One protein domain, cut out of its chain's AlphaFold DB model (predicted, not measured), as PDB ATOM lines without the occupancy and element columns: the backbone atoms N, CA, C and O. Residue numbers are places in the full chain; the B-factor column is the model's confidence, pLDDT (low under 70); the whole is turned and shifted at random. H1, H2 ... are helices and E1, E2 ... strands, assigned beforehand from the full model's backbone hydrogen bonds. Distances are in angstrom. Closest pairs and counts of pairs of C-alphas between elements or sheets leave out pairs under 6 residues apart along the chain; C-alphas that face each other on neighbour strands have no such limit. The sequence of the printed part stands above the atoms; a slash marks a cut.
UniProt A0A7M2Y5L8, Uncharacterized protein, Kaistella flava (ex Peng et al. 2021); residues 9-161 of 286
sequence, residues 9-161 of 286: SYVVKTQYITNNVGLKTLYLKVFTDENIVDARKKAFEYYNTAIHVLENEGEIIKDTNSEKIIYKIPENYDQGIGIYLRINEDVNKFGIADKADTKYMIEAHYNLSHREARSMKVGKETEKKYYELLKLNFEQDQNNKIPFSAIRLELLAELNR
ATOM      1  N   SER A   9     233.141 137.171 146.849       91.06
ATOM      2  CA  SER A   9     234.426 137.839 146.628       91.06
ATOM      3  C   SER A   9     235.048 138.239 147.956       91.06
ATOM      4  O   SER A   9     234.369 138.258 148.982       91.06
ATOM      5  N   TYR A  10     236.330 138.587 147.937       89.75
ATOM      6  CA  TYR A  10     237.038 139.049 149.126       89.75
ATOM      7  C   TYR A  10     237.343 140.532 149.024       89.75
ATOM      8  O   TYR A  10     237.696 141.035 147.961       89.75
ATOM      9  N   VAL A  11     237.198 141.250 150.128       88.00
ATOM     10  CA  VAL A  11     237.425 142.689 150.199       88.00
ATOM     11  C   VAL A  11     238.411 142.963 151.312       88.00
ATOM     12  O   VAL A  11     238.126 142.647 152.462       88.00
ATOM     13  N   VAL A  12     239.536 143.589 150.985       82.38
ATOM     14  CA  VAL A  12     240.473 144.106 151.984       82.38
ATOM     15  C   VAL A  12     240.300 145.617 152.081       82.38
ATOM     16  O   VAL A  12     240.329 146.318 151.066       82.38
ATOM     17  N   LYS A  13     240.093 146.107 153.302       83.19
ATOM     18  CA  LYS A  13     240.005 147.526 153.657       83.19
ATOM     19  C   LYS A  13     241.288 147.888 154.402       83.19
ATOM     20  O   LYS A  13     241.528 147.315 155.460       83.19
ATOM     21  N   THR A  14     242.110 148.776 153.840       70.62
ATOM     22  CA  THR A  14     243.443 149.090 154.392       70.62
ATOM     23  C   THR A  14     243.581 150.509 154.945       70.62
ATOM     24  O   THR A  14     244.207 150.653 155.989       70.62
ATOM     25  N   GLN A  15     243.034 151.547 154.289       65.69
ATOM     26  CA  GLN A  15     243.285 152.950 154.680       65.69
ATOM     27  C   GLN A  15     242.173 153.955 154.323       65.69
ATOM     28  O   GLN A  15     241.427 153.771 153.351       65.69
ATOM     29  N   TYR A  16     242.169 155.059 155.086       55.56
ATOM     30  CA  TYR A  16     241.719 156.394 154.679       55.56
ATOM     31  C   TYR A  16     242.936 157.189 154.194       55.56
ATOM     32  O   TYR A  16     243.863 157.412 154.964       55.56
ATOM     33  N   ILE A  17     242.925 157.663 152.949       44.41
ATOM     34  CA  ILE A  17     243.855 158.721 152.532       44.41
ATOM     35  C   ILE A  17     243.075 160.028 152.586       44.41
ATOM     36  O   ILE A  17     242.128 160.217 151.818       44.41
ATOM     37  N   THR A  18     243.452 160.911 153.506       39.22
ATOM     38  CA  THR A  18     243.017 162.307 153.479       39.22
ATOM     39  C   THR A  18     243.956 163.026 152.522       39.22
ATOM     40  O   THR A  18     245.134 163.190 152.823       39.22
ATOM     41  N   ASN A  19     243.477 163.409 151.339       39.88
ATOM     42  CA  ASN A  19     244.258 164.324 150.506       39.88
ATOM     43  C   ASN A  19     244.262 165.731 151.139       39.88
ATOM     44  O   ASN A  19     243.458 166.021 152.028       39.88
ATOM     45  N   ASN A  20     245.118 166.632 150.646       35.16
ATOM     46  CA  ASN A  20     245.243 168.018 151.138       35.16
ATOM     47  C   ASN A  20     243.938 168.848 151.059       35.16
ATOM     48  O   ASN A  20     243.911 169.990 151.505       35.16
ATOM     49  N   VAL A  21     242.860 168.292 150.493       32.81
ATOM     50  CA  VAL A  21     241.536 168.914 150.335       32.81
ATOM     51  C   VAL A  21     240.477 168.320 151.279       32.81
ATOM     52  O   VAL A  21     239.306 168.681 151.197       32.81
ATOM     53  N   GLY A  22     240.853 167.395 152.171       32.03
ATOM     54  CA  GLY A  22     239.934 166.796 153.146       32.03
ATOM     55  C   GLY A  22     238.991 165.726 152.579       32.03
ATOM     56  O   GLY A  22     238.064 165.301 153.273       32.03
ATOM     57  N   LEU A  23     239.197 165.266 151.337       27.50
ATOM     58  CA  LEU A  23     238.374 164.216 150.732       27.50
ATOM     59  C   LEU A  23     238.796 162.838 151.256       27.50
ATOM     60  O   LEU A  23     239.947 162.426 151.121       27.50
ATOM     61  N   LYS A  24     237.834 162.126 151.850       41.12
ATOM     62  CA  LYS A  24     238.010 160.808 152.473       41.12
ATOM     63  C   LYS A  24     237.870 159.709 151.421       41.12
ATOM     64  O   LYS A  24     236.760 159.471 150.947       41.12
ATOM     65  N   THR A  25     238.954 159.012 151.076       38.00
ATOM     66  CA  THR A  25     238.878 157.850 150.169       38.00
ATOM     67  C   THR A  25     239.142 156.557 150.929       38.00
ATOM     68  O   THR A  25     240.209 156.384 151.509       38.00
ATOM     69  N   LEU A  26     238.169 155.641 150.902       48.28
ATOM     70  CA  LEU A  26     238.319 154.261 151.366       48.28
ATOM     71  C   LEU A  26     239.116 153.467 150.321       48.28
ATOM     72  O   LEU A  26     238.577 153.168 149.251       48.28
ATOM     73  N   TYR A  27     240.366 153.090 150.610       63.41
ATOM     74  CA  TYR A  27     241.104 152.164 149.744       63.41
ATOM     75  C   TYR A  27     240.588 150.737 149.986       63.41
ATOM     76  O   TYR A  27     241.034 150.011 150.877       63.41
ATOM     77  N   LEU A  28     239.561 150.365 149.225       72.19
ATOM     78  CA  LEU A  28     238.978 149.028 149.206       72.19
ATOM     79  C   LEU A  28     239.539 148.273 148.007       72.19
ATOM     80  O   LEU A  28     239.318 148.675 146.863       72.19
ATOM     81  N   LYS A  29     240.206 147.143 148.250       78.94
ATOM     82  CA  LYS A  29     240.597 146.227 147.178       78.94
ATOM     83  C   LYS A  29     239.682 145.014 147.171       78.94
ATOM     84  O   LYS A  29     239.576 144.305 148.167       78.94
ATOM     85  N   VAL A  30     239.013 144.800 146.041       85.00
ATOM     86  CA  VAL A  30     238.085 143.685 145.833       85.00
ATOM     87  C   VAL A  30     238.767 142.623 144.971       85.00
ATOM     88  O   VAL A  30     239.304 142.932 143.909       85.00
ATOM     89  N   PHE A  31     238.731 141.378 145.427       84.88
ATOM     90  CA  PHE A  31     239.298 140.202 144.780       84.88
ATOM     91  C   PHE A  31     238.148 139.322 144.280       84.88
ATOM     92  O   PHE A  31     237.411 138.738 145.075       84.88
ATOM     93  N   THR A  32     237.973 139.275 142.959       81.38
ATOM     94  CA  THR A  32     236.852 138.610 142.262       81.38
ATOM     95  C   THR A  32     237.345 137.552 141.276       81.38
ATOM     96  O   THR A  32     236.863 137.501 140.147       81.38
ATOM     97  N   ASP A  33     238.349 136.765 141.662       74.56
ATOM     98  CA  ASP A  33     238.821 135.647 140.836       74.56
ATOM     99  C   ASP A  33     237.693 134.615 140.641       74.56
ATOM    100  O   ASP A  33     236.897 134.401 141.558       74.56
ATOM    101  N   GLU A  34     237.606 133.999 139.457       68.50
ATOM    102  CA  GLU A  34     236.635 132.923 139.201       68.50
ATOM    103  C   GLU A  34     236.898 131.737 140.136       68.50
ATOM    104  O   GLU A  34     235.955 131.120 140.639       68.50
ATOM    105  N   ASN A  35     238.174 131.476 140.446       81.38
ATOM    106  CA  ASN A  35     238.543 130.578 141.528       81.38
ATOM    107  C   ASN A  35     238.492 131.317 142.875       81.38
ATOM    108  O   ASN A  35     239.411 132.042 143.259       81.38
ATOM    109  N   ILE A  36     237.424 131.079 143.636       84.69
ATOM    110  CA  ILE A  36     237.209 131.665 144.967       84.69
ATOM    111  C   ILE A  36     238.365 131.395 145.937       84.69
ATOM    112  O   ILE A  36     238.702 132.270 146.737       84.69
ATOM    113  N   VAL A  37     238.992 130.218 145.865       84.00
ATOM    114  CA  VAL A  37     240.120 129.867 146.742       84.00
ATOM    115  C   VAL A  37     241.319 130.769 146.448       84.00
ATOM    116  O   VAL A  37     241.930 131.309 147.373       84.00
ATOM    117  N   ASP A  38     241.589 131.034 145.169       81.56
ATOM    118  CA  ASP A  38     242.645 131.958 144.751       81.56
ATOM    119  C   ASP A  38     242.302 133.410 145.111       81.56
ATOM    120  O   ASP A  38     243.179 134.161 145.547       81.56
ATOM    121  N   ALA A  39     241.031 133.812 144.989       84.00
ATOM    122  CA  ALA A  39     240.570 135.131 145.428       84.00
ATOM    123  C   ALA A  39     240.821 135.343 146.929       84.00
ATOM    124  O   ALA A  39     241.329 136.397 147.324       84.00
ATOM    125  N   ARG A  40     240.512 134.331 147.754       87.12
ATOM    126  CA  ARG A  40     240.777 134.337 149.198       87.12
ATOM    127  C   ARG A  40     242.264 134.477 149.480       87.12
ATOM    128  O   ARG A  40     242.659 135.352 150.245       87.12
ATOM    129  N   LYS A  41     243.084 133.633 148.851       83.62
ATOM    130  CA  LYS A  41     244.536 133.619 149.042       83.62
ATOM    131  C   LYS A  41     245.154 134.983 148.731       83.62
ATOM    132  O   LYS A  41     245.787 135.575 149.602       83.62
ATOM    133  N   LYS A  42     244.848 135.541 147.554       80.94
ATOM    134  CA  LYS A  42     245.329 136.867 147.127       80.94
ATOM    135  C   LYS A  42     244.897 137.980 148.083       80.94
ATOM    136  O   LYS A  42     245.660 138.919 148.313       80.94
ATOM    137  N   ALA A  43     243.684 137.892 148.631       85.94
ATOM    138  CA  ALA A  43     243.183 138.859 149.599       85.94
ATOM    139  C   ALA A  43     243.934 138.778 150.935       85.94
ATOM    140  O   ALA A  43     244.354 139.813 151.447       85.94
ATOM    141  N   PHE A  44     244.159 137.578 151.475       83.81
ATOM    142  CA  PHE A  44     244.929 137.394 152.712       83.81
ATOM    143  C   PHE A  44     246.406 137.773 152.550       83.81
ATOM    144  O   PHE A  44     246.976 138.397 153.440       83.81
ATOM    145  N   GLU A  45     247.024 137.474 151.407       78.12
ATOM    146  CA  GLU A  45     248.392 137.915 151.112       78.12
ATOM    147  C   GLU A  45     248.473 139.445 151.048       78.12
ATOM    148  O   GLU A  45     249.322 140.047 151.697       78.12
ATOM    149  N   TYR A  46     247.539 140.100 150.349       78.25
ATOM    150  CA  TYR A  46     247.457 141.562 150.310       78.25
ATOM    151  C   TYR A  46     247.227 142.181 151.699       78.25
ATOM    152  O   TYR A  46     247.846 143.189 152.031       78.25
ATOM    153  N   TYR A  47     246.355 141.574 152.505       80.69
ATOM    154  CA  TYR A  47     246.091 141.962 153.890       80.69
ATOM    155  C   TYR A  47     247.358 141.885 154.754       80.69
ATOM    156  O   TYR A  47     247.714 142.867 155.402       80.69
ATOM    157  N   ASN A  48     248.090 140.769 154.691       77.81
ATOM    158  CA  ASN A  48     249.338 140.576 155.432       77.81
ATOM    159  C   ASN A  48     250.436 141.553 154.993       77.81
ATOM    160  O   ASN A  48     251.136 142.120 155.831       77.81
ATOM    161  N   THR A  49     250.566 141.799 153.690       74.50
ATOM    162  CA  THR A  49     251.539 142.769 153.178       74.50
ATOM    163  C   THR A  49     251.194 144.197 153.577       74.50
ATOM    164  O   THR A  49     252.095 144.953 153.925       74.50
ATOM    165  N   ALA A  50     249.912 144.575 153.593       77.12
ATOM    166  CA  ALA A  50     249.500 145.894 154.071       77.12
ATOM    167  C   ALA A  50     249.931 146.130 155.527       77.12
ATOM    168  O   ALA A  50     250.410 147.208 155.859       77.12
ATOM    169  N   ILE A  51     249.827 145.107 156.376       76.38
ATOM    170  CA  ILE A  51     250.322 145.163 157.755       76.38
ATOM    171  C   ILE A  51     251.843 145.325 157.783       76.38
ATOM    172  O   ILE A  51     252.346 146.202 158.470       76.38
ATOM    173  N   HIS A  52     252.576 144.490 157.044       72.81
ATOM    174  CA  HIS A  52     254.040 144.548 157.003       72.81
ATOM    175  C   HIS A  52     254.556 145.918 156.539       72.81
ATOM    176  O   HIS A  52     255.492 146.463 157.117       72.81
ATOM    177  N   VAL A  53     253.906 146.508 155.536       69.44
ATOM    178  CA  VAL A  53     254.187 147.869 155.068       69.44
ATOM    179  C   VAL A  53     254.003 148.892 156.188       69.44
ATOM    180  O   VAL A  53     254.933 149.642 156.464       69.44
ATOM    181  N   LEU A  54     252.851 148.889 156.868       74.06
ATOM    182  CA  LEU A  54     252.595 149.828 157.964       74.06
ATOM    183  C   LEU A  54     253.594 149.659 159.116       74.06
ATOM    184  O   LEU A  54     253.954 150.633 159.773       74.06
ATOM    185  N   GLU A  55     254.027 148.430 159.389       73.75
ATOM    186  CA  GLU A  55     255.025 148.139 160.419       73.75
ATOM    187  C   GLU A  55     256.392 148.726 160.045       73.75
ATOM    188  O   GLU A  55     257.013 149.399 160.865       73.75
ATOM    189  N   ASN A  56     256.822 148.565 158.789       63.34
ATOM    190  CA  ASN A  56     258.083 149.120 158.285       63.34
ATOM    191  C   ASN A  56     258.073 150.649 158.169       63.34
ATOM    192  O   ASN A  56     259.091 151.292 158.415       63.34
ATOM    193  N   GLU A  57     256.930 151.241 157.818       65.12
ATOM    194  CA  GLU A  57     256.724 152.695 157.863       65.12
ATOM    195  C   GLU A  57     256.644 153.215 159.310       65.12
ATOM    196  O   GLU A  57     256.681 154.420 159.557       65.12
ATOM    197  N   GLY A  58     256.575 152.311 160.291       69.44
ATOM    198  CA  GLY A  58     256.468 152.637 161.701       69.44
ATOM    199  C   GLY A  58     255.108 153.212 162.078       69.44
ATOM    200  O   GLY A  58     254.997 153.808 163.140       69.44
ATOM    201  N   GLU A  59     254.077 153.063 161.254       74.31
ATOM    202  CA  GLU A  59     252.705 153.502 161.535       74.31
ATOM    203  C   GLU A  59     252.022 152.626 162.594       74.31
ATOM    204  O   GLU A  59     251.137 153.075 163.332       74.31
ATOM    205  N   ILE A  60     252.467 151.373 162.695       74.81
ATOM    206  CA  ILE A  60     251.983 150.404 163.670       74.81
ATOM    207  C   ILE A  60     253.130 149.736 164.428       74.81
ATOM    208  O   ILE A  60     254.253 149.645 163.938       74.81
ATOM    209  N   ILE A  61     252.824 149.224 165.617       79.94
ATOM    210  CA  ILE A  61     253.709 148.371 166.414       79.94
ATOM    211  C   ILE A  61     252.976 147.057 166.676       79.94
ATOM    212  O   ILE A  61     251.832 147.074 167.134       79.94
ATOM    213  N   LYS A  62     253.623 145.921 166.407       71.44
ATOM    214  CA  LYS A  62     253.117 144.610 166.827       71.44
ATOM    215  C   LYS A  62     253.581 144.297 168.243       71.44
ATOM    216  O   LYS A  62     254.775 144.264 168.523       71.44
ATOM    217  N   ASP A  63     252.630 144.029 169.128       69.31
ATOM    218  CA  ASP A  63     252.919 143.397 170.410       69.31
ATOM    219  C   ASP A  63     253.265 141.922 170.163       69.31
ATOM    220  O   ASP A  63     252.403 141.113 169.806       69.31
ATOM    221  N   THR A  64     254.537 141.575 170.354       59.53
ATOM    222  CA  THR A  64     255.083 140.227 170.144       59.53
ATOM    223  C   THR A  64     254.448 139.160 171.034       59.53
ATOM    224  O   THR A  64     254.536 137.982 170.701       59.53
ATOM    225  N   ASN A  65     253.781 139.538 172.129       59.91
ATOM    226  CA  ASN A  65     253.145 138.589 173.045       59.91
ATOM    227  C   ASN A  65     251.667 138.330 172.737       59.91
ATOM    228  O   ASN A  65     251.130 137.304 173.151       59.91
ATOM    229  N   SER A  66     250.987 139.261 172.065       61.31
ATOM    230  CA  SER A  66     249.538 139.182 171.843       61.31
ATOM    231  C   SER A  66     249.122 139.224 170.373       61.31
ATOM    232  O   SER A  66     247.925 139.157 170.094       61.31
ATOM    233  N   GLU A  67     250.085 139.363 169.453       60.97
ATOM    234  CA  GLU A  67     249.879 139.633 168.019       60.97
ATOM    235  C   GLU A  67     248.993 140.866 167.751       60.97
ATOM    236  O   GLU A  67     248.511 141.093 166.636       60.97
ATOM    237  N   LYS A  68     248.768 141.698 168.778       67.81
ATOM    238  CA  LYS A  68     247.953 142.901 168.662       67.81
ATOM    239  C   LYS A  68     248.744 143.986 167.965       67.81
ATOM    240  O   LYS A  68     249.894 144.263 168.296       67.81
ATOM    241  N   ILE A  69     248.072 144.637 167.028       71.94
ATOM    242  CA  ILE A  69     248.601 145.781 166.306       71.94
ATOM    243  C   ILE A  69     248.162 147.054 167.024       71.94
ATOM    244  O   ILE A  69     246.968 147.269 167.244       71.94
ATOM    245  N   ILE A  70     249.129 147.886 167.394       74.88
ATOM    246  CA  ILE A  70     248.913 149.200 167.994       74.88
ATOM    247  C   ILE A  70     249.196 150.250 166.924       74.88
ATOM    248  O   ILE A  70     250.325 150.365 166.456       74.88
ATOM    249  N   TYR A  71     248.176 151.018 166.550       75.75
ATOM    250  CA  TYR A  71     248.306 152.139 165.619       75.75
ATOM    251  C   TYR A  71     248.838 153.375 166.342       75.75
ATOM    252  O   TYR A  71     248.336 153.715 167.414       75.75
ATOM    253  N   LYS A  72     249.815 154.075 165.750       74.25
ATOM    254  CA  LYS A  72     250.328 155.334 166.316       74.25
ATOM    255  C   LYS A  72     249.300 156.465 166.273       74.25
ATOM    256  O   LYS A  72     249.235 157.245 167.217       74.25
ATOM    257  N   ILE A  73     248.501 156.534 165.205       72.44
ATOM    258  CA  ILE A  73     247.419 157.516 165.023       72.44
ATOM    259  C   ILE A  73     246.133 156.762 164.640       72.44
ATOM    260  O   ILE A  73     245.824 156.644 163.452       72.44
ATOM    261  N   PRO A  74     245.403 156.176 165.607       69.94
ATOM    262  CA  PRO A  74     244.239 155.321 165.346       69.94
ATOM    263  C   PRO A  74     243.135 155.983 164.505       69.94
ATOM    264  O   PRO A  74     242.412 155.299 163.779       69.94
ATOM    265  N   GLU A  75     243.015 157.309 164.570       67.44
ATOM    266  CA  GLU A  75     242.006 158.103 163.863       67.44
ATOM    267  C   GLU A  75     242.146 158.007 162.336       67.44
ATOM    268  O   GLU A  75     241.152 158.124 161.618       67.44
ATOM    269  N   ASN A  76     243.356 157.731 161.839       65.19
ATOM    270  CA  ASN A  76     243.632 157.578 160.409       65.19
ATOM    271  C   ASN A  76     243.138 156.239 159.840       65.19
ATOM    272  O   ASN A  76     243.093 156.065 158.622       65.19
ATOM    273  N   TYR A  77     242.766 155.283 160.697       62.25
ATOM    274  CA  TYR A  77     242.589 153.893 160.283       62.25
ATOM    275  C   TYR A  77     241.151 153.372 160.376       62.25
ATOM    276  O   TYR A  77     240.949 152.211 160.052       62.25
ATOM    277  N   ASP A  78     240.156 154.204 160.735       61.47
ATOM    278  CA  ASP A  78     238.722 153.840 160.860       61.47
ATOM    279  C   ASP A  78     238.522 152.385 161.286       61.47
ATOM    280  O   ASP A  78     238.086 151.511 160.521       61.47
ATOM    281  N   GLN A  79     238.911 152.164 162.537       66.75
ATOM    282  CA  GLN A  79     238.990 150.887 163.224       66.75
ATOM    283  C   GLN A  79     240.243 150.074 162.897       66.75
ATOM    284  O   GLN A  79     240.836 149.619 163.851       66.75
ATOM    285  N   GLY A  80     240.732 149.966 161.660       74.38
ATOM    286  CA  GLY A  80     241.990 149.280 161.320       74.38
ATOM    287  C   GLY A  80     241.936 148.571 159.965       74.38
ATOM    288  O   GLY A  80     241.008 148.768 159.176       74.38
ATOM    289  N   ILE A  81     242.910 147.699 159.691       79.44
ATOM    290  CA  ILE A  81     242.870 146.847 158.492       79.44
ATOM    291  C   ILE A  81     241.895 145.689 158.738       79.44
ATOM    292  O   ILE A  81     241.989 144.992 159.750       79.44
ATOM    293  N   GLY A  82     240.983 145.451 157.792       85.94
ATOM    294  CA  GLY A  82     240.027 144.343 157.840       85.94
ATOM    295  C   GLY A  82     239.886 143.621 156.504       85.94
ATOM    296  O   GLY A  82     239.992 144.230 155.436       85.94
ATOM    297  N   ILE A  83     239.600 142.324 156.562       88.50
ATOM    298  CA  ILE A  83     239.239 141.498 155.407       88.50
ATOM    299  C   ILE A  83     237.821 140.951 155.575       88.50
ATOM    300  O   ILE A  83     237.422 140.474 156.640       88.50
ATOM    301  N   TYR A  84     237.051 141.035 154.496       91.81
ATOM    302  CA  TYR A  84     235.633 140.713 154.467       91.81
ATOM    303  C   TYR A  84     235.314 139.784 153.298       91.81
ATOM    304  O   TYR A  84     235.825 139.964 152.194       91.81
ATOM    305  N   LEU A  85     234.396 138.851 153.520       92.88
ATOM    306  CA  LEU A  85     233.663 138.165 152.466       92.88
ATOM    307  C   LEU A  85     232.559 139.098 151.970       92.88
ATOM    308  O   LEU A  85     231.825 139.648 152.786       92.88
ATOM    309  N   ARG A  86     232.404 139.259 150.660       92.88
ATOM    310  CA  ARG A  86     231.291 139.982 150.034       92.88
ATOM    311  C   ARG A  86     230.467 139.028 149.185       92.88
ATOM    312  O   ARG A  86     231.020 138.322 148.344       92.88
ATOM    313  N   ILE A  87     229.152 139.082 149.353       91.50
ATOM    314  CA  ILE A  87     228.189 138.355 148.525       91.50
ATOM    315  C   ILE A  87     227.899 139.182 147.268       91.50
ATOM    316  O   ILE A  87     227.624 140.372 147.377       91.50
ATOM    317  N   ASN A  88     227.997 138.599 146.073       87.56
ATOM    318  CA  ASN A  88     227.865 139.354 144.817       87.56
ATOM    319  C   ASN A  88     226.474 139.261 144.170       87.56
ATOM    320  O   ASN A  88     226.147 140.102 143.335       87.56
ATOM    321  N   GLU A  89     225.667 138.266 144.538       87.44
ATOM    322  CA  GLU A  89     224.287 138.085 144.074       87.44
ATOM    323  C   GLU A  89     223.388 137.634 145.233       87.44
ATOM    324  O   GLU A  89     223.880 137.067 146.203       87.44
ATOM    325  N   ASP A  90     222.082 137.896 145.157       87.19
ATOM    326  CA  ASP A  90     221.138 137.450 146.189       87.19
ATOM    327  C   ASP A  90     221.120 135.914 146.287       87.19
ATOM    328  O   ASP A  90     220.993 135.207 145.282       87.19
ATOM    329  N   VAL A  91     221.201 135.387 147.510       85.25
ATOM    330  CA  VAL A  91     221.229 133.946 147.794       85.25
ATOM    331  C   VAL A  91     220.095 133.592 148.735       85.25
ATOM    332  O   VAL A  91     220.017 134.106 149.844       85.25
ATOM    333  N   ASN A  92     219.232 132.670 148.310       84.56
ATOM    334  CA  ASN A  92     218.189 132.096 149.158       84.56
ATOM    335  C   ASN A  92     218.111 130.577 148.957       84.56
ATOM    336  O   ASN A  92     217.209 130.072 148.283       84.56
ATOM    337  N   LYS A  93     219.127 129.851 149.440       77.12
ATOM    338  CA  LYS A  93     219.259 128.389 149.289       77.12
ATOM    339  C   LYS A  93     220.051 127.791 150.452       77.12
ATOM    340  O   LYS A  93     220.887 128.465 151.040       77.12
ATOM    341  N   PHE A  94     219.803 126.514 150.756       68.00
ATOM    342  CA  PHE A  94     220.560 125.727 151.747       68.00
ATOM    343  C   PHE A  94     220.710 126.406 153.126       68.00
ATOM    344  O   PHE A  94     221.756 126.325 153.759       68.00
ATOM    345  N   GLY A  95     219.664 127.097 153.596       70.31
ATOM    346  CA  GLY A  95     219.682 127.788 154.894       70.31
ATOM    347  C   GLY A  95     220.488 129.094 154.920       70.31
ATOM    348  O   GLY A  95     220.734 129.627 156.001       70.31
ATOM    349  N   ILE A  96     220.885 129.612 153.754       80.81
ATOM    350  CA  ILE A  96     221.519 130.921 153.577       80.81
ATOM    351  C   ILE A  96     220.512 131.859 152.906       80.81
ATOM    352  O   ILE A  96     219.943 131.511 151.869       80.81
ATOM    353  N   ALA A  97     220.304 133.029 153.511       86.19
ATOM    354  CA  ALA A  97     219.416 134.085 153.031       86.19
ATOM    355  C   ALA A  97     220.160 135.430 153.064       86.19
ATOM    356  O   ALA A  97     219.960 136.241 153.969       86.19
ATOM    357  N   ASP A  98     221.045 135.633 152.091       90.19
ATOM    358  CA  ASP A  98     221.894 136.818 151.984       90.19
ATOM    359  C   ASP A  98     221.501 137.680 150.791       90.19
ATOM    360  O   ASP A  98     221.121 137.181 149.732       90.19
ATOM    361  N   LYS A  99     221.647 138.994 150.956       89.81
ATOM    362  CA  LYS A  99     221.505 139.953 149.860       89.81
ATOM    363  C   LYS A  99     222.852 140.232 149.201       89.81
ATOM    364  O   LYS A  99     223.898 140.162 149.855       89.81
ATOM    365  N   ALA A 100     222.824 140.626 147.936       87.88
ATOM    366  CA  ALA A 100     223.978 141.174 147.245       87.88
ATOM    367  C   ALA A 100     224.605 142.331 148.044       87.88
ATOM    368  O   ALA A 100     223.926 143.089 148.737       87.88
ATOM    369  N   ASP A 101     225.927 142.437 147.963       85.94
ATOM    370  CA  ASP A 101     226.792 143.392 148.657       85.94
ATOM    371  C   ASP A 101     226.862 143.262 150.183       85.94
ATOM    372  O   ASP A 101     227.601 144.018 150.823       85.94
ATOM    373  N   THR A 102     226.198 142.258 150.766       90.50
ATOM    374  CA  THR A 102     226.393 141.895 152.177       90.50
ATOM    375  C   THR A 102     227.863 141.564 152.431       90.50
ATOM    376  O   THR A 102     228.472 140.793 151.682       90.50
ATOM    377  N   LYS A 103     228.438 142.156 153.487       91.00
ATOM    378  CA  LYS A 103     229.832 141.948 153.892       91.00
ATOM    379  C   LYS A 103     229.920 141.271 155.250       91.00
ATOM    380  O   LYS A 103     229.335 141.745 156.221       91.00
ATOM    381  N   TYR A 104     230.729 140.227 155.322       91.31
ATOM    382  CA  TYR A 104     231.011 139.480 156.538       91.31
ATOM    383  C   TYR A 104     232.488 139.600 156.888       91.31
ATOM    384  O   TYR A 104     233.340 139.235 156.086       91.31
ATOM    385  N   MET A 105     232.802 140.124 158.072       89.44
ATOM    386  CA  MET A 105     234.187 140.269 158.524       89.44
ATOM    387  C   MET A 105     234.797 138.899 158.806       89.44
ATOM    388  O   MET A 105     234.234 138.132 159.584       89.44
ATOM    389  N   ILE A 106     235.931 138.602 158.181       89.44
ATOM    390  CA  ILE A 106     236.639 137.333 158.366       89.44
ATOM    391  C   ILE A 106     237.829 137.528 159.295       89.44
ATOM    392  O   ILE A 106     238.029 136.706 160.176       89.44
ATOM    393  N   GLU A 107     238.598 138.601 159.132       86.25
ATOM    394  CA  GLU A 107     239.748 138.908 159.986       86.25
ATOM    395  C   GLU A 107     239.919 140.425 160.086       86.25
ATOM    396  O   GLU A 107     239.497 141.171 159.193       86.25
ATOM    397  N   ALA A 108     240.495 140.880 161.191       82.62
ATOM    398  CA  ALA A 108     240.727 142.291 161.451       82.62
ATOM    399  C   ALA A 108     241.895 142.478 162.423       82.62
ATOM    400  O   ALA A 108     241.956 141.806 163.450       82.62
ATOM    401  N   HIS A 109     242.777 143.439 162.144       73.62
ATOM    402  CA  HIS A 109     243.842 143.820 163.071       73.62
ATOM    403  C   HIS A 109     243.540 145.157 163.720       73.62
ATOM    404  O   HIS A 109     244.050 146.190 163.305       73.62
ATOM    405  N   TYR A 110     242.709 145.115 164.756       73.94
ATOM    406  CA  TYR A 110     242.485 146.220 165.677       73.94
ATOM    407  C   TYR A 110     241.833 145.743 166.968       73.94
ATOM    408  O   TYR A 110     241.493 144.568 167.112       73.94
ATOM    409  N   ASN A 111     241.671 146.647 167.935       70.00
ATOM    410  CA  ASN A 111     241.009 146.311 169.186       70.00
ATOM    411  C   ASN A 111     239.505 146.104 168.948       70.00
ATOM    412  O   ASN A 111     238.731 147.058 168.905       70.00
ATOM    413  N   LEU A 112     239.112 144.844 168.758       70.19
ATOM    414  CA  LEU A 112     237.731 144.460 168.499       70.19
ATOM    415  C   LEU A 112     236.881 144.678 169.750       70.19
ATOM    416  O   LEU A 112     237.127 144.090 170.807       70.19
ATOM    417  N   SER A 113     235.797 145.432 169.610       78.75
ATOM    418  CA  SER A 113     234.708 145.389 170.578       78.75
ATOM    419  C   SER A 113     234.125 143.971 170.663       78.75
ATOM    420  O   SER A 113     234.204 143.172 169.724       78.75
ATOM    421  N   HIS A 114     233.437 143.648 171.763       79.69
ATOM    422  CA  HIS A 114     232.731 142.364 171.882       79.69
ATOM    423  C   HIS A 114     231.759 142.100 170.722       79.69
ATOM    424  O   HIS A 114     231.545 140.948 170.338       79.69
ATOM    425  N   ARG A 115     231.169 143.158 170.154       82.69
ATOM    426  CA  ARG A 115     230.281 143.064 168.994       82.69
ATOM    427  C   ARG A 115     231.048 142.673 167.731       82.69
ATOM    428  O   ARG A 115     230.590 141.802 167.000       82.69
ATOM    429  N   GLU A 116     232.203 143.279 167.494       80.44
ATOM    430  CA  GLU A 116     233.046 143.006 166.325       80.44
ATOM    431  C   GLU A 116     233.684 141.619 166.397       80.44
ATOM    432  O   GLU A 116     233.650 140.887 165.413       80.44
ATOM    433  N   ALA A 117     234.138 141.187 167.577       82.69
ATOM    434  CA  ALA A 117     234.625 139.824 167.786       82.69
ATOM    435  C   ALA A 117     233.541 138.771 167.475       82.69
ATOM    436  O   ALA A 117     233.806 137.760 166.823       82.69
ATOM    437  N   ARG A 118     232.286 139.027 167.881       84.69
ATOM    438  CA  ARG A 118     231.140 138.183 167.502       84.69
ATOM    439  C   ARG A 118     230.864 138.239 166.001       84.69
ATOM    440  O   ARG A 118     230.642 137.196 165.397       84.69
ATOM    441  N   SER A 119     230.905 139.427 165.399       86.25
ATOM    442  CA  SER A 119     230.717 139.602 163.955       86.25
ATOM    443  C   SER A 119     231.770 138.850 163.142       86.25
ATOM    444  O   SER A 119     231.438 138.286 162.104       86.25
ATOM    445  N   MET A 120     233.016 138.809 163.618       86.69
ATOM    446  CA  MET A 120     234.100 138.054 162.995       86.69
ATOM    447  C   MET A 120     233.852 136.549 163.071       86.69
ATOM    448  O   MET A 120     234.018 135.837 162.085       86.69
ATOM    449  N   LYS A 121     233.396 136.054 164.230       86.06
ATOM    450  CA  LYS A 121     233.015 134.645 164.384       86.06
ATOM    451  C   LYS A 121     231.906 134.261 163.402       86.06
ATOM    452  O   LYS A 121     232.044 133.267 162.697       86.06
ATOM    453  N   VAL A 122     230.859 135.086 163.310       89.44
ATOM    454  CA  VAL A 122     229.771 134.897 162.339       89.44
ATOM    455  C   VAL A 122     230.312 134.914 160.913       89.44
ATOM    456  O   VAL A 122     229.950 134.050 160.125       89.44
ATOM    457  N   GLY A 123     231.209 135.839 160.567       89.44
ATOM    458  CA  GLY A 123     231.758 135.893 159.217       89.44
ATOM    459  C   GLY A 123     232.618 134.686 158.845       89.44
ATOM    460  O   GLY A 123     232.460 134.167 157.742       89.44
ATOM    461  N   LYS A 124     233.439 134.166 159.770       88.25
ATOM    462  CA  LYS A 124     234.182 132.903 159.583       88.25
ATOM    463  C   LYS A 124     233.239 131.704 159.410       88.25
ATOM    464  O   LYS A 124     233.503 130.824 158.597       88.25
ATOM    465  N   GLU A 125     232.135 131.654 160.154       89.06
ATOM    466  CA  GLU A 125     231.108 130.612 159.999       89.06
ATOM    467  C   GLU A 125     230.369 130.731 158.658       89.06
ATOM    468  O   GLU A 125     230.152 129.725 157.982       89.06
ATOM    469  N   THR A 126     230.021 131.947 158.235       89.69
ATOM    470  CA  THR A 126     229.383 132.204 156.939       89.69
ATOM    471  C   THR A 126     230.310 131.841 155.781       89.69
ATOM    472  O   THR A 126     229.867 131.190 154.838       89.69
ATOM    473  N   GLU A 127     231.602 132.177 155.859       90.25
ATOM    474  CA  GLU A 127     232.602 131.783 154.858       90.25
ATOM    475  C   GLU A 127     232.613 130.263 154.641       90.25
ATOM    476  O   GLU A 127     232.520 129.804 153.501       90.25
ATOM    477  N   LYS A 128     232.627 129.479 155.726       88.06
ATOM    478  CA  LYS A 128     232.568 128.012 155.651       88.06
ATOM    479  C   LYS A 128     231.305 127.515 154.948       88.06
ATOM    480  O   LYS A 128     231.407 126.678 154.056       88.06
ATOM    481  N   LYS A 129     230.134 128.079 155.269       88.75
ATOM    482  CA  LYS A 129     228.864 127.717 154.610       88.75
ATOM    483  C   LYS A 129     228.901 127.953 153.099       88.75
ATOM    484  O   LYS A 129     228.384 127.139 152.337       88.75
ATOM    485  N   TYR A 130     229.517 129.047 152.647       88.50
ATOM    486  CA  TYR A 130     229.671 129.309 151.214       88.50
ATOM    487  C   TYR A 130     230.660 128.354 150.542       88.50
ATOM    488  O   TYR A 130     230.418 127.939 149.411       88.50
ATOM    489  N   TYR A 131     231.738 127.967 151.224       87.38
ATOM    490  CA  TYR A 131     232.667 126.955 150.714       87.38
ATOM    491  C   TYR A 131     231.988 125.591 150.562       87.38
ATOM    492  O   TYR A 131     232.127 124.957 149.517       87.38
ATOM    493  N   GLU A 132     231.180 125.182 151.542       87.12
ATOM    494  CA  GLU A 132     230.359 123.969 151.464       87.12
ATOM    495  C   GLU A 132     229.348 124.041 150.309       87.12
ATOM    496  O   GLU A 132     229.263 123.115 149.499       87.12
ATOM    497  N   LEU A 133     228.630 125.164 150.177       86.38
ATOM    498  CA  LEU A 133     227.670 125.403 149.094       86.38
ATOM    499  C   LEU A 133     228.321 125.292 147.708       86.38
ATOM    500  O   LEU A 133     227.738 124.721 146.784       86.38
ATOM    501  N   LEU A 134     229.525 125.845 147.567       84.94
ATOM    502  CA  LEU A 134     230.298 125.851 146.327       84.94
ATOM    503  C   LEU A 134     231.120 124.570 146.122       84.94
ATOM    504  O   LEU A 134     231.757 124.431 145.080       84.94
ATOM    505  N   LYS A 135     231.084 123.626 147.076       85.94
ATOM    506  CA  LYS A 135     231.873 122.383 147.076       85.94
ATOM    507  C   LYS A 135     233.383 122.633 146.946       85.94
ATOM    508  O   LYS A 135     234.080 121.919 146.228       85.94
ATOM    509  N   LEU A 136     233.875 123.663 147.628       82.25
ATOM    510  CA  LEU A 136     235.284 124.052 147.656       82.25
ATOM    511  C   LEU A 136     235.970 123.484 148.902       82.25
ATOM    512  O   LEU A 136     235.427 123.552 150.004       82.25
ATOM    513  N   ASN A 137     237.195 122.982 148.744       73.94
ATOM    514  CA  ASN A 137     238.013 122.559 149.879       73.94
ATOM    515  C   ASN A 137     238.571 123.788 150.608       73.94
ATOM    516  O   ASN A 137     239.298 124.591 150.027       73.94
ATOM    517  N   PHE A 138     238.251 123.917 151.896       63.97
ATOM    518  CA  PHE A 138     238.730 125.017 152.739       63.97
ATOM    519  C   PHE A 138     240.218 124.870 153.126       63.97
ATOM    520  O   PHE A 138     240.860 125.856 153.472       63.97
ATOM    521  N   GLU A 139     240.779 123.656 153.051       57.59
ATOM    522  CA  GLU A 139     242.095 123.311 153.623       57.59
ATOM    523  C   GLU A 139     243.289 123.370 152.649       57.59
ATOM    524  O   GLU A 139     244.389 122.959 153.011       57.59
ATOM    525  N   GLN A 140     243.140 123.890 151.426       48.28
ATOM    526  CA  GLN A 140     244.252 123.891 150.465       48.28
ATOM    527  C   GLN A 140     245.158 125.136 150.530       48.28
ATOM    528  O   GLN A 140     244.793 126.236 150.124       48.28
ATOM    529  N   ASP A 141     246.386 124.863 150.987       43.81
ATOM    530  CA  ASP A 141     247.680 125.463 150.636       43.81
ATOM    531  C   ASP A 141     247.996 126.920 151.033       43.81
ATOM    532  O   ASP A 141     247.873 127.875 150.260       43.81
ATOM    533  N   GLN A 142     248.639 127.034 152.202       44.41
ATOM    534  CA  GLN A 142     249.482 128.155 152.652       44.41
ATOM    535  C   GLN A 142     250.855 128.208 151.940       44.41
ATOM    536  O   GLN A 142     251.859 128.590 152.535       44.41
ATOM    537  N   ASN A 143     250.949 127.793 150.673       39.56
ATOM    538  CA  ASN A 143     252.222 127.843 149.954       39.56
ATOM    539  C   ASN A 143     252.438 129.216 149.305       39.56
ATOM    540  O   ASN A 143     251.819 129.566 148.294       39.56
ATOM    541  N   ASN A 144     253.321 129.978 149.948       42.12
ATOM    542  CA  ASN A 144     253.723 131.352 149.671       42.12
ATOM    543  C   ASN A 144     254.280 131.534 148.252       42.12
ATOM    544  O   ASN A 144     255.405 131.138 147.945       42.12
ATOM    545  N   LYS A 145     253.524 132.232 147.406       42.97
ATOM    546  CA  LYS A 145     254.080 133.022 146.304       42.97
ATOM    547  C   LYS A 145     253.406 134.379 146.362       42.97
ATOM    548  O   LYS A 145     252.216 134.464 146.095       42.97
ATOM    549  N   ILE A 146     254.178 135.407 146.713       45.25
ATOM    550  CA  ILE A 146     253.714 136.792 146.829       45.25
ATOM    551  C   ILE A 146     253.031 137.190 145.507       45.25
ATOM    552  O   ILE A 146     253.702 137.242 144.471       45.25
ATOM    553  N   PRO A 147     251.714 137.461 145.479       53.94
ATOM    554  CA  PRO A 147     251.061 137.926 144.270       53.94
ATOM    555  C   PRO A 147     251.467 139.359 143.961       53.94
ATOM    556  O   PRO A 147     251.752 140.169 144.843       53.94
ATOM    557  N   PHE A 148     251.317 139.716 142.691       52.59
ATOM    558  CA  PHE A 148     251.496 141.064 142.148       52.59
ATOM    559  C   PHE A 148     250.839 142.194 142.972       52.59
ATOM    560  O   PHE A 148     251.316 143.325 142.975       52.59
ATOM    561  N   SER A 149     249.728 141.921 143.672       55.47
ATOM    562  CA  SER A 149     249.022 142.919 144.484       55.47
ATOM    563  C   SER A 149     249.723 143.282 145.791       55.47
ATOM    564  O   SER A 149     249.570 144.422 146.222       55.47
ATOM    565  N   ALA A 150     250.438 142.337 146.403       59.88
ATOM    566  CA  ALA A 150     251.233 142.547 147.610       59.88
ATOM    567  C   ALA A 150     252.520 143.316 147.274       59.88
ATOM    568  O   ALA A 150     252.762 144.373 147.845       59.88
ATOM    569  N   ILE A 151     253.238 142.888 146.229       65.69
ATOM    570  CA  ILE A 151     254.416 143.599 145.699       65.69
ATOM    571  C   ILE A 151     254.082 145.068 145.405       65.69
ATOM    572  O   ILE A 151     254.829 145.970 145.760       65.69
ATOM    573  N   ARG A 152     252.913 145.343 144.809       69.88
ATOM    574  CA  ARG A 152     252.480 146.719 144.520       69.88
ATOM    575  C   ARG A 152     252.368 147.599 145.773       69.88
ATOM    576  O   ARG A 152     252.622 148.794 145.674       69.88
ATOM    577  N   LEU A 153     251.947 147.046 146.913       66.38
ATOM    578  CA  LEU A 153     251.883 147.805 148.165       66.38
ATOM    579  C   LEU A 153     253.275 148.139 148.684       66.38
ATOM    580  O   LEU A 153     253.503 149.279 149.062       66.38
ATOM    581  N   GLU A 154     254.192 147.175 148.656       69.19
ATOM    582  CA  GLU A 154     255.581 147.382 149.083       69.19
ATOM    583  C   GLU A 154     256.273 148.437 148.215       69.19
ATOM    584  O   GLU A 154     256.886 149.362 148.740       69.19
ATOM    585  N   LEU A 155     256.084 148.370 146.894       74.25
ATOM    586  CA  LEU A 155     256.616 149.371 145.967       74.25
ATOM    587  C   LEU A 155     256.021 150.767 146.209       74.25
ATOM    588  O   LEU A 155     256.723 151.766 146.075       74.25
ATOM    589  N   LEU A 156     254.731 150.856 146.551       76.50
ATOM    590  CA  LEU A 156     254.063 152.131 146.831       76.50
ATOM    591  C   LEU A 156     254.497 152.726 148.175       76.50
ATOM    592  O   LEU A 156     254.713 153.932 148.260       76.50
ATOM    593  N   ALA A 157     254.659 151.889 149.196       72.31
ATOM    594  CA  ALA A 157     255.205 152.272 150.493       72.31
ATOM    595  C   ALA A 157     256.618 152.835 150.356       72.31
ATOM    596  O   ALA A 157     256.941 153.918 150.836       72.31
ATOM    597  N   GLU A 158     257.459 152.129 149.606       79.88
ATOM    598  CA  GLU A 158     258.816 152.571 149.348       79.88
ATOM    599  C   GLU A 158     258.864 153.896 148.579       79.88
ATOM    600  O   GLU A 158     259.634 154.791 148.933       79.88
ATOM    601  N   LEU A 159     258.000 154.055 147.576       82.81
ATOM    602  CA  LEU A 159     257.845 155.307 146.843       82.81
ATOM    603  C   LEU A 159     257.408 156.456 147.772       82.81
ATOM    604  O   LEU A 159     257.960 157.550 147.691       82.81
ATOM    605  N   ASN A 160     256.467 156.215 148.688       78.19
ATOM    606  CA  ASN A 160     256.037 157.210 149.674       78.19
ATOM    607  C   ASN A 160     257.152 157.566 150.663       78.19
ATOM    608  O   ASN A 160     257.348 158.743 150.956       78.19
ATOM    609  N   ARG A 161     257.923 156.578 151.130       85.19
ATOM    610  CA  ARG A 161     259.093 156.795 151.992       85.19
ATOM    611  C   ARG A 161     260.117 157.704 151.314       85.19
ATOM    612  O   ARG A 161     260.620 158.629 151.948       85.19
TER     613      ARG A 161
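Overview. This is residues 9 to 161 of the 286 residues of an uncharacterized protein of Kaistella flava (ex Peng et al. 2021) (UniProt A0A7M2Y5L8). A strongly twisted sheet of four antiparallel strands has the long helix H1 lying over one face of it, along the strands, and helix H3 slanting over its strands E5 and E8. Helix H4, after a long link, packs side by side with H1 and not on the sheet, while two small hairpins, E3 with E4 and E6 with E7, lie beyond the main sheet. The printed part has 153 residues with four named helices and eight named strands, in the order E1 E2 H1 E3 E4 H2 E5 E6 E7 E8 H3 H4, and its class is mixed, helices and strands. The main sheet's order is E2 E1 E5 E8. The whole is compact, with a radius of gyration of the C-alphas of 16.3 A and spans of 48 by 38 by 34 A.

Along the chain. E1, residues 9 to 18, is the longest strand; it begins at C-alpha 9, at (234.426, 137.839, 146.628), and measures 26.8 A from first to last C-alpha. E2, residues 24 to 31, measures 22.0 A. H1, residues 36 to 56, is the longest helix, 30.3 A from C-alpha 36 at (237.209, 131.665, 144.967) to C-alpha 56. The short strands E3, residues 60 to 62, and E4, residues 69 to 71, follow, and then H2, residues 74 to 77. E5, residues 81 to 87, measures 19.7 A. E6, residues 91 to 93, and E7, residues 96 to 98, come before E8, residues 103 to 109, which measures 16.9 A. H3, residues 114 to 133, measures 28.9 A. H4, residues 148 to 161, measures 20.1 A and ends at C-alpha 161, at (259.093, 156.795, 151.992).

Arrangement. In the main sheet E2 and E8 are the edge strands, and the strands' lines turn by 74 degrees from edge to edge. E1 and E2 form a hairpin, with N 12 and O 29 at 2.9 A. E1 and E5 are antiparallel at 138 degrees, with N 11 and O 84 at 2.8 A. E5 and E8 are antiparallel at 162 degrees, with N 85 and O 104 at 2.8 A. H1 on one face of this sheet gives two layers, a helix over a sheet; its height over the sheet is 8.6 A. H1 lies over E1 and E5 and runs along the strands, at 19 degrees to E1 on the local plane; the closest C-alphas of H1 and E1 are those of Arg 40 and Tyr 10, 6.0 A apart. H4 touches H1, the same way at a shallow tilt of 17 degrees, the closest C-alphas being those of Tyr 46 and Ala 150, 4.7 A apart. H3 is on the sheet over E5 and E8, slantwise to the strands at 50 degrees to E8 on the local plane; the C-alphas of Tyr 104 and Gly 123, the closest of E8 and H3, are 4.5 A apart. H1 and H3 are apart. H2 only grazes the sheet, with residues 75 to 77. The hairpin of E3 and E4 has N 61 and O 70 at 2.9 A, and the closest C-alphas of H1 and E3 are those of Leu 54 and Ile 60, 5.8 A apart. The hairpin of E6 and E7 has N 91 and O 98 at 2.9 A. In H1 and H3 every O i to N i+4 pair is within hydrogen-bond range, in H4 9 of 10 are, and H2 is too short for such a pair.

Size, cuts and confidence. The two C-alphas farthest apart are those of Phe 94 and Arg 161, 49.5 A. The printed part has no cut. The link from H3 to H4, residues 134 to 147, is long. The mean pLDDT of the printed part is 73.9, and 48 residues are under 70, among them residues 15 to 27 and 138 to 154.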